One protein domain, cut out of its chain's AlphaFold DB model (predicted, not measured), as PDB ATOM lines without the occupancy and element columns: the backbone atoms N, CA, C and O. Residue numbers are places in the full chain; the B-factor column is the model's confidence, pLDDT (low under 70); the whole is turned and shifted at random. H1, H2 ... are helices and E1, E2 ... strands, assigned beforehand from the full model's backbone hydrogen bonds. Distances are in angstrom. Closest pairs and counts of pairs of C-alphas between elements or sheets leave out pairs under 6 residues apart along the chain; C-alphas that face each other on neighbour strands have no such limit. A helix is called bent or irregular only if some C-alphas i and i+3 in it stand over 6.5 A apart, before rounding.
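This is residues 83 to 152 of the 156 residues of an uncharacterized protein of Photinus pyralis (UniProt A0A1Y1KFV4). Two small parts are strung out along a loose, flat model: one holds H1, H2 and the loop of residues 96 to 111, which folds back on itself between them; the other is a small head in which E1 pairs with residues 138 to 139 and H3 follows. H1 and H2 meet at a corner, the last part of H1 near the first residues of H2, and residues 83 to 88 of H1 stick out free; residues 124 to 129 join H2 to the head. The printed part has 70 residues, with three named helices and one named strand in the order H1, H2, E1, H3; under half of the residues are in named elements, and the class is mostly helix. The whole is loose, with a radius of gyration of the C-alphas of 15.8 A, and spans 45 by 33 by 15 A.

H1, residues 83 to 95, begins at C-alpha 83 at (362.320, 229.334, 218.015) and measures 16.5 A from first to last C-alpha. It is neither bent nor irregular, but only just: C-alphas 92 and 95 are 6.2 A apart. H2, residues 112 to 123, measures 15.8 A and begins at C-alpha 112 at (347.940, 215.972, 218.852). E1, residues 130 to 132, is a strand of three residues. H3, residues 141 to 146, ends at C-alpha 146 at (366.143, 209.824, 232.740).

H1 touches H2 with residues 92 to 94 alone, and H2 touches H1 with residues 112 to 114 alone. Their closest C-alphas are those of Asn 93 and Ala 112, 5.0 A apart. Their lines are about perpendicular, at 73 degrees. In the long link between them, residues 98 to 99 pair with residues 106 to 107, antiparallel. H2 and E1 are apart. E1 pairs with no named strand, but its residues 130 to 131 pair with residues 138 to 139, antiparallel. The closest C-alphas of E1 and H3 are those of Val 130 and Ile 141, 6.8 A apart. H3 touches no helix, and it is apart from H1 and from H2. In H1, H2 and H3 every O i to N i+4 pair is within hydrogen-bond range.

The two C-alphas farthest apart are those of Gly 109 and Lys 134, 45.3 A. The C-alphas of Glu 83 and Lys 152, the first and last printed, are 33.4 A apart. The printed part has no cut. The link from H1 to H2, 16 residues, is long; those from H2 to E1 and from E1 to H3 are short. The mean pLDDT of the printed part is 74.7; residues 83 to 96, 109, 125 to 128 and 145 are under 70.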
ATOM      1  N   GLU A  83     362.541 229.854 219.369       64.50
ATOM      2  CA  GLU A  83     362.320 229.334 218.015       64.50
ATOM      3  C   GLU A  83     362.440 227.809 217.927       64.50
ATOM      4  O   GLU A  83     361.659 227.185 217.220       64.50
ATOM      5  N   TRP A  84     363.376 227.199 218.663       66.00
ATOM      6  CA  TRP A  84     363.502 225.745 218.743       66.00
ATOM      7  C   TRP A  84     362.317 225.144 219.496       66.00
ATOM      8  O   TRP A  84     361.682 224.221 218.997       66.00
ATOM      9  N   ASP A  85     361.943 225.728 220.636       67.44
ATOM     10  CA  ASP A  85     360.755 225.305 221.385       67.44
ATOM     11  C   ASP A  85     359.468 225.504 220.571       67.44
ATOM     12  O   ASP A  85     358.571 224.659 220.590       67.44
ATOM     13  N   HIS A  86     359.378 226.599 219.810       68.12
ATOM     14  CA  HIS A  86     358.268 226.863 218.897       68.12
ATOM     15  C   HIS A  86     358.231 225.853 217.746       68.12
ATOM     16  O   HIS A  86     357.172 225.298 217.465       68.12
ATOM     17  N   PHE A  87     359.375 225.550 217.131       69.44
ATOM     18  CA  PHE A  87     359.498 224.534 216.090       69.44
ATOM     19  C   PHE A  87     359.092 223.150 216.605       69.44
ATOM     20  O   PHE A  87     358.236 222.504 216.006       69.44
ATOM     21  N   VAL A  88     359.623 222.725 217.755       65.88
ATOM     22  CA  VAL A  88     359.253 221.464 218.414       65.88
ATOM     23  C   VAL A  88     357.753 221.435 218.707       65.88
ATOM     24  O   VAL A  88     357.096 220.427 218.449       65.88
ATOM     25  N   LYS A  89     357.175 222.547 219.179       66.94
ATOM     26  CA  LYS A  89     355.734 222.659 219.428       66.94
ATOM     27  C   LYS A  89     354.908 222.539 218.146       66.94
ATOM     28  O   LYS A  89     353.896 221.847 218.177       66.94
ATOM     29  N   VAL A  90     355.311 223.179 217.047       65.56
ATOM     30  CA  VAL A  90     354.612 223.110 215.751       65.56
ATOM     31  C   VAL A  90     354.722 221.714 215.148       65.56
ATOM     32  O   VAL A  90     353.717 221.155 214.727       65.56
ATOM     33  N   VAL A  91     355.908 221.105 215.158       66.38
ATOM     34  CA  VAL A  91     356.115 219.754 214.621       66.38
ATOM     35  C   VAL A  91     355.304 218.725 215.403       66.38
ATOM     36  O   VAL A  91     354.533 217.972 214.806       66.38
ATOM     37  N   ASN A  92     355.417 218.731 216.735       59.34
ATOM     38  CA  ASN A  92     354.695 217.794 217.592       59.34
ATOM     39  C   ASN A  92     353.181 217.945 217.468       59.34
ATOM     40  O   ASN A  92     352.462 216.957 217.509       59.34
ATOM     41  N   ASN A  93     352.672 219.163 217.305       63.84
ATOM     42  CA  ASN A  93     351.233 219.367 217.266       63.84
ATOM     43  C   ASN A  93     350.633 219.336 215.862       63.84
ATOM     44  O   ASN A  93     349.473 218.998 215.742       63.84
ATOM     45  N   SER A  94     351.360 219.645 214.795       58.66
ATOM     46  CA  SER A  94     350.747 219.791 213.465       58.66
ATOM     47  C   SER A  94     351.183 218.719 212.471       58.66
ATOM     48  O   SER A  94     350.471 218.466 211.502       58.66
ATOM     49  N   CYS A  95     352.339 218.086 212.689       66.44
ATOM     50  CA  CYS A  95     352.980 217.237 211.681       66.44
ATOM     51  C   CYS A  95     353.158 215.777 212.119       66.44
ATOM     52  O   CYS A  95     353.479 214.930 211.288       66.44
ATOM     53  N   ILE A  96     352.952 215.467 213.402       68.81
ATOM     54  CA  ILE A  96     353.130 214.121 213.957       68.81
ATOM     55  C   ILE A  96     351.773 213.506 214.302       68.81
ATOM     56  O   ILE A  96     350.902 214.141 214.891       68.81
ATOM     57  N   ILE A  97     351.610 212.231 213.949       77.38
ATOM     58  CA  ILE A  97     350.472 211.408 214.355       77.38
ATOM     59  C   ILE A  97     350.919 210.521 215.512       77.38
ATOM     60  O   ILE A  97     351.734 209.617 215.319       77.38
ATOM     61  N   TYR A  98     350.346 210.719 216.696       72.12
ATOM     62  CA  TYR A  98     350.583 209.823 217.826       72.12
ATOM     63  C   TYR A  98     349.557 208.701 217.811       72.12
ATOM     64  O   TYR A  98     348.372 208.931 217.580       72.12
ATOM     65  N   LYS A  99     349.992 207.472 218.082       75.88
ATOM     66  CA  LYS A  99     349.103 206.314 218.197       75.88
ATOM     67  C   LYS A  99     349.338 205.626 219.531       75.88
ATOM     68  O   LYS A  99     350.443 205.167 219.802       75.88
ATOM     69  N   CYS A 100     348.289 205.499 220.335       79.25
ATOM     70  CA  CYS A 100     348.337 204.645 221.512       79.25
ATOM     71  C   CYS A 100     348.304 203.178 221.064       79.25
ATOM     72  O   CYS A 100     347.367 202.738 220.399       79.25
ATOM     73  N   LEU A 101     349.325 202.397 221.417       74.69
ATOM     74  CA  LEU A 101     349.393 200.984 221.030       74.69
ATOM     75  C   LEU A 101     348.406 200.104 221.805       74.69
ATOM     76  O   LEU A 101     348.008 199.065 221.274       74.69
ATOM     77  N   GLN A 102     348.003 200.527 223.005       74.06
ATOM     78  CA  GLN A 102     347.059 199.807 223.861       74.06
ATOM     79  C   GLN A 102     345.615 200.060 223.412       74.06
ATOM     80  O   GLN A 102     344.919 199.127 223.033       74.06
ATOM     81  N   CYS A 103     345.189 201.325 223.348       78.00
ATOM     82  CA  CYS A 103     343.823 201.681 222.949       78.00
ATOM     83  C   CYS A 103     343.607 201.773 221.431       78.00
ATOM     84  O   CYS A 103     342.486 202.008 220.995       78.00
ATOM     85  N   LYS A 104     344.672 201.674 220.622       81.50
ATOM     86  CA  LYS A 104     344.674 201.873 219.155       81.50
ATOM     87  C   LYS A 104     344.177 203.251 218.675       81.50
ATOM     88  O   LYS A 104     344.122 203.479 217.468       81.50
ATOM     89  N   LEU A 105     343.902 204.176 219.598       76.50
ATOM     90  CA  LEU A 105     343.539 205.572 219.347       76.50
ATOM     91  C   LEU A 105     344.675 206.334 218.662       76.50
ATOM     92  O   LEU A 105     345.852 206.121 218.963       76.50
ATOM     93  N   ARG A 106     344.309 207.237 217.748       80.81
ATOM     94  CA  ARG A 106     345.230 208.126 217.031       80.81
ATOM     95  C   ARG A 106     344.930 209.575 217.401       80.81
ATOM     96  O   ARG A 106     343.768 209.965 217.418       80.81
ATOM     97  N   PHE A 107     345.974 210.356 217.638       81.69
ATOM     98  CA  PHE A 107     345.918 211.789 217.910       81.69
ATOM     99  C   PHE A 107     346.573 212.514 216.736       81.69
ATOM    100  O   PHE A 107     347.712 212.207 216.377       81.69
ATOM    101  N   ILE A 108     345.816 213.406 216.097       78.25
ATOM    102  CA  ILE A 108     346.166 214.089 214.845       78.25
ATOM    103  C   ILE A 108     345.668 215.534 214.940       78.25
ATOM    104  O   ILE A 108     344.660 215.789 215.598       78.25
ATOM    105  N   GLY A 109     346.334 216.456 214.245       68.88
ATOM    106  CA  GLY A 109     345.943 217.865 214.193       68.88
ATOM    107  C   GLY A 109     346.501 218.669 215.368       68.88
ATOM    108  O   GLY A 109     347.107 218.073 216.244       68.88
ATOM    109  N   PRO A 110     346.266 219.993 215.414       70.75
ATOM    110  CA  PRO A 110     347.062 221.025 216.111       70.75
ATOM    111  C   PRO A 110     347.195 220.916 217.640       70.75
ATOM    112  O   PRO A 110     347.835 221.764 218.256       70.75
ATOM    113  N   ASP A 111     346.630 219.885 218.260       75.62
ATOM    114  CA  ASP A 111     346.787 219.565 219.679       75.62
ATOM    115  C   ASP A 111     347.221 218.104 219.894       75.62
ATOM    116  O   ASP A 111     347.137 217.585 221.006       75.62
ATOM    117  N   ALA A 112     347.701 217.415 218.852       73.75
ATOM    118  CA  ALA A 112     347.940 215.972 218.852       73.75
ATOM    119  C   ALA A 112     348.828 215.518 220.013       73.75
ATOM    120  O   ALA A 112     348.501 214.540 220.687       73.75
ATOM    121  N   TYR A 113     349.914 216.244 220.290       75.62
ATOM    122  CA  TYR A 113     350.799 215.932 221.408       75.62
ATOM    123  C   TYR A 113     350.106 216.149 222.754       75.62
ATOM    124  O   TYR A 113     350.138 215.272 223.616       75.62
ATOM    125  N   ARG A 114     349.424 217.286 222.934       82.12
ATOM    126  CA  ARG A 114     348.710 217.596 224.181       82.12
ATOM    127  C   ARG A 114     347.590 216.589 224.453       82.12
ATOM    128  O   ARG A 114     347.472 216.111 225.578       82.12
ATOM    129  N   SER A 115     346.802 216.243 223.439       82.81
ATOM    130  CA  SER A 115     345.733 215.247 223.524       82.81
ATOM    131  C   SER A 115     346.279 213.847 223.795       82.81
ATOM    132  O   SER A 115     345.713 213.133 224.619       82.81
ATOM    133  N   ALA A 116     347.399 213.468 223.169       82.25
ATOM    134  CA  ALA A 116     348.062 212.199 223.451       82.25
ATOM    135  C   ALA A 116     348.554 212.140 224.904       82.25
ATOM    136  O   ALA A 116     348.249 211.185 225.613       82.25
ATOM    137  N   VAL A 117     349.254 213.175 225.382       81.12
ATOM    138  CA  VAL A 117     349.739 213.260 226.770       81.12
ATOM    139  C   VAL A 117     348.580 213.238 227.769       81.12
ATOM    140  O   VAL A 117     348.655 212.520 228.765       81.12
ATOM    141  N   GLY A 118     347.495 213.972 227.501       82.69
ATOM    142  CA  GLY A 118     346.277 213.937 228.319       82.69
ATOM    143  C   GLY A 118     345.665 212.537 228.377       82.69
ATOM    144  O   GLY A 118     345.418 212.017 229.463       82.69
ATOM    145  N   HIS A 119     345.533 211.877 227.223       83.62
ATOM    146  CA  HIS A 119     345.069 210.494 227.144       83.62
ATOM    147  C   HIS A 119     345.943 209.539 227.960       83.62
ATOM    148  O   HIS A 119     345.404 208.735 228.719       83.62
ATOM    149  N   PHE A 120     347.271 209.627 227.844       76.50
ATOM    150  CA  PHE A 120     348.155 208.797 228.657       76.50
ATOM    151  C   PHE A 120     347.966 209.102 230.145       76.50
ATOM    152  O   PHE A 120     347.728 208.183 230.914       76.50
ATOM    153  N   ARG A 121     347.931 210.372 230.556       76.62
ATOM    154  CA  ARG A 121     347.736 210.745 231.966       76.62
ATOM    155  C   ARG A 121     346.418 210.219 232.558       76.62
ATOM    156  O   ARG A 121     346.404 209.783 233.705       76.62
ATOM    157  N   GLU A 122     345.327 210.256 231.798       79.06
ATOM    158  CA  GLU A 122     343.990 209.877 232.276       79.06
ATOM    159  C   GLU A 122     343.705 208.374 232.173       79.06
ATOM    160  O   GLU A 122     343.128 207.780 233.087       79.06
ATOM    161  N   ARG A 123     344.076 207.753 231.047       74.38
ATOM    162  CA  ARG A 123     343.691 206.374 230.692       74.38
ATOM    163  C   ARG A 123     344.818 205.368 230.886       74.38
ATOM    164  O   ARG A 123     344.544 204.196 231.121       74.38
ATOM    165  N   HIS A 124     346.065 205.818 230.826       74.50
ATOM    166  CA  HIS A 124     347.257 204.997 231.010       74.50
ATOM    167  C   HIS A 124     348.085 205.579 232.144       74.50
ATOM    168  O   HIS A 124     349.186 206.078 231.906       74.50
ATOM    169  N   LYS A 125     347.513 205.557 233.360       62.34
ATOM    170  CA  LYS A 125     348.162 206.084 234.567       62.34
ATOM    171  C   LYS A 125     349.644 205.746 234.520       62.34
ATOM    172  O   LYS A 125     350.005 204.571 234.408       62.34
ATOM    173  N   SER A 126     350.464 206.791 234.583       59.25
ATOM    174  CA  SER A 126     351.897 206.654 234.765       59.25
ATOM    175  C   SER A 126     352.128 205.666 235.899       59.25
ATOM    176  O   SER A 126     351.389 205.644 236.891       59.25
ATOM    177  N   GLU A 127     353.095 204.778 235.699       64.69
ATOM    178  CA  GLU A 127     353.422 203.781 236.701       64.69
ATOM    179  C   GLU A 127     353.589 204.443 238.077       64.69
ATOM    180  O   GLU A 127     354.114 205.554 238.180       64.69
ATOM    181  N   GLN A 128     353.099 203.773 239.127       67.75
ATOM    182  CA  GLN A 128     353.144 204.310 240.487       67.75
ATOM    183  C   GLN A 128     354.556 204.764 240.856       67.75
ATOM    184  O   GLN A 128     355.544 204.137 240.458       67.75
ATOM    185  N   THR A 129     354.624 205.827 241.659       79.38
ATOM    186  CA  THR A 129     355.885 206.318 242.203       79.38
ATOM    187  C   THR A 129     356.600 205.210 242.967       79.38
ATOM    188  O   THR A 129     355.990 204.349 243.607       79.38
ATOM    189  N   VAL A 130     357.923 205.223 242.879       79.81
ATOM    190  CA  VAL A 130     358.780 204.276 243.582       79.81
ATOM    191  C   VAL A 130     359.449 204.971 244.754       79.81
ATOM    192  O   VAL A 130     359.817 206.144 244.674       79.81
ATOM    193  N   THR A 131     359.610 204.243 245.853       83.44
ATOM    194  CA  THR A 131     360.246 204.771 247.063       83.44
ATOM    195  C   THR A 131     361.694 204.308 247.124       83.44
ATOM    196  O   THR A 131     361.970 203.108 247.012       83.44
ATOM    197  N   CYS A 132     362.627 205.242 247.326       83.62
ATOM    198  CA  CYS A 132     364.004 204.898 247.661       83.62
ATOM    199  C   CYS A 132     364.064 204.317 249.075       83.62
ATOM    200  O   CYS A 132     363.670 204.978 250.032       83.62
ATOM    201  N   GLN A 133     364.639 203.129 249.246       79.00
ATOM    202  CA  GLN A 133     364.767 202.540 250.583       79.00
ATOM    203  C   GLN A 133     365.758 203.269 251.509       79.00
ATOM    204  O   GLN A 133     365.656 203.128 252.724       79.00
ATOM    205  N   LYS A 134     366.696 204.060 250.965       81.56
ATOM    206  CA  LYS A 134     367.713 204.778 251.753       81.56
ATOM    207  C   LYS A 134     367.199 206.091 252.338       81.56
ATOM    208  O   LYS A 134     367.309 206.292 253.538       81.56
ATOM    209  N   CYS A 135     366.639 206.976 251.512       86.06
ATOM    210  CA  CYS A 135     366.156 208.294 251.953       86.06
ATOM    211  C   CYS A 135     364.628 208.392 252.067       86.06
ATOM    212  O   CYS A 135     364.109 209.451 252.403       86.06
ATOM    213  N   ARG A 136     363.890 207.321 251.737       86.44
ATOM    214  CA  ARG A 136     362.413 207.265 251.732       86.44
ATOM    215  C   ARG A 136     361.716 208.283 250.820       86.44
ATOM    216  O   ARG A 136     360.491 208.370 250.839       86.44
ATOM    217  N   ALA A 137     362.463 209.001 249.983       86.25
ATOM    218  CA  ALA A 137     361.893 209.887 248.979       86.25
ATOM    219  C   ALA A 137     361.163 209.083 247.889       86.25
ATOM    220  O   ALA A 137     361.592 207.983 247.513       86.25
ATOM    221  N   GLN A 138     360.060 209.645 247.395       86.75
ATOM    222  CA  GLN A 138     359.257 209.084 246.312       86.75
ATOM    223  C   GLN A 138     359.614 209.751 244.986       86.75
ATOM    224  O   GLN A 138     359.747 210.972 244.920       86.75
ATOM    225  N   PHE A 139     359.724 208.952 243.929       81.31
ATOM    226  CA  PHE A 139     360.068 209.424 242.592       81.31
ATOM    227  C   PHE A 139     359.120 208.840 241.546       81.31
ATOM    228  O   PHE A 139     358.744 207.669 241.623       81.31
ATOM    229  N   GLU A 140     358.764 209.637 240.540       81.62
ATOM    230  CA  GLU A 140     358.140 209.115 239.323       81.62
ATOM    231  C   GLU A 140     359.160 208.282 238.534       81.62
ATOM    232  O   GLU A 140     360.334 208.651 238.432       81.62
ATOM    233  N   ILE A 141     358.715 207.167 237.945       72.56
ATOM    234  CA  ILE A 141     359.603 206.271 237.184       72.56
ATOM    235  C   ILE A 141     360.263 207.003 236.009       72.56
ATOM    236  O   ILE A 141     361.419 206.733 235.707       72.56
ATOM    237  N   GLU A 142     359.574 207.964 235.386       71.88
ATOM    238  CA  GLU A 142     360.131 208.762 234.286       71.88
ATOM    239  C   GLU A 142     361.315 209.642 234.726       71.88
ATOM    240  O   GLU A 142     362.262 209.844 233.968       71.88
ATOM    241  N   VAL A 143     361.287 210.158 235.959       76.25
ATOM    242  CA  VAL A 143     362.386 210.962 236.510       76.25
ATOM    243  C   VAL A 143     363.601 210.070 236.747       76.25
ATOM    244  O   VAL A 143     364.703 210.390 236.310       76.25
ATOM    245  N   LEU A 144     363.393 208.904 237.362       73.31
ATOM    246  CA  LEU A 144     364.477 207.953 237.592       73.31
ATOM    247  C   LEU A 144     365.026 207.370 236.293       73.31
ATOM    248  O   LEU A 144     366.233 207.193 236.184       73.31
ATOM    249  N   SER A 145     364.187 207.080 235.299       69.12
ATOM    250  CA  SER A 145     364.646 206.501 234.035       69.12
ATOM    251  C   SER A 145     365.541 207.463 233.250       69.12
ATOM    252  O   SER A 145     366.532 207.014 232.669       69.12
ATOM    253  N   LYS A 146     365.269 208.777 233.304       70.81
ATOM    254  CA  LYS A 146     366.143 209.824 232.740       70.81
ATOM    255  C   LYS A 146     367.524 209.833 233.397       70.81
ATOM    256  O   LYS A 146     368.532 209.897 232.696       70.81
ATOM    257  N   ASP A 147     367.571 209.648 234.713       70.75
ATOM    258  CA  ASP A 147     368.806 209.655 235.504       70.75
ATOM    259  C   ASP A 147     369.379 208.246 235.747       70.75
ATOM    260  O   ASP A 147     370.081 208.003 236.733       70.75
ATOM    261  N   ARG A 148     369.100 207.289 234.847       72.44
ATOM    262  CA  ARG A 148     369.610 205.899 234.896       72.44
ATOM    263  C   ARG A 148     369.369 205.207 236.244       72.44
ATOM    264  O   ARG A 148     370.237 204.513 236.770       72.44
ATOM    265  N   TRP A 149     368.184 205.411 236.805       72.19
ATOM    266  CA  TRP A 149     367.750 204.912 238.110       72.19
ATOM    267  C   TRP A 149     368.645 205.347 239.275       72.19
ATOM    268  O   TRP A 149     368.757 204.661 240.297       72.19
ATOM    269  N   SER A 150     369.265 206.517 239.150       75.75
ATOM    270  CA  SER A 150     370.059 207.144 240.198       75.75
ATOM    271  C   SER A 150     369.395 208.429 240.688       75.75
ATOM    272  O   SER A 150     368.707 209.120 239.947       75.75
ATOM    273  N   HIS A 151     369.584 208.740 241.966       83.44
ATOM    274  CA  HIS A 151     369.255 210.041 242.536       83.44
ATOM    275  C   HIS A 151     370.241 210.337 243.667       83.44
ATOM    276  O   HIS A 151     370.872 209.430 244.223       83.44
ATOM    277  N   LYS A 152     370.385 211.614 244.019       83.50
ATOM    278  CA  LYS A 152     371.187 212.022 245.174       83.50
ATOM    279  C   LYS A 152     370.338 211.867 246.430       83.50
ATOM    280  O   LYS A 152     369.433 212.665 246.662       83.50
TER     281      LYS A 152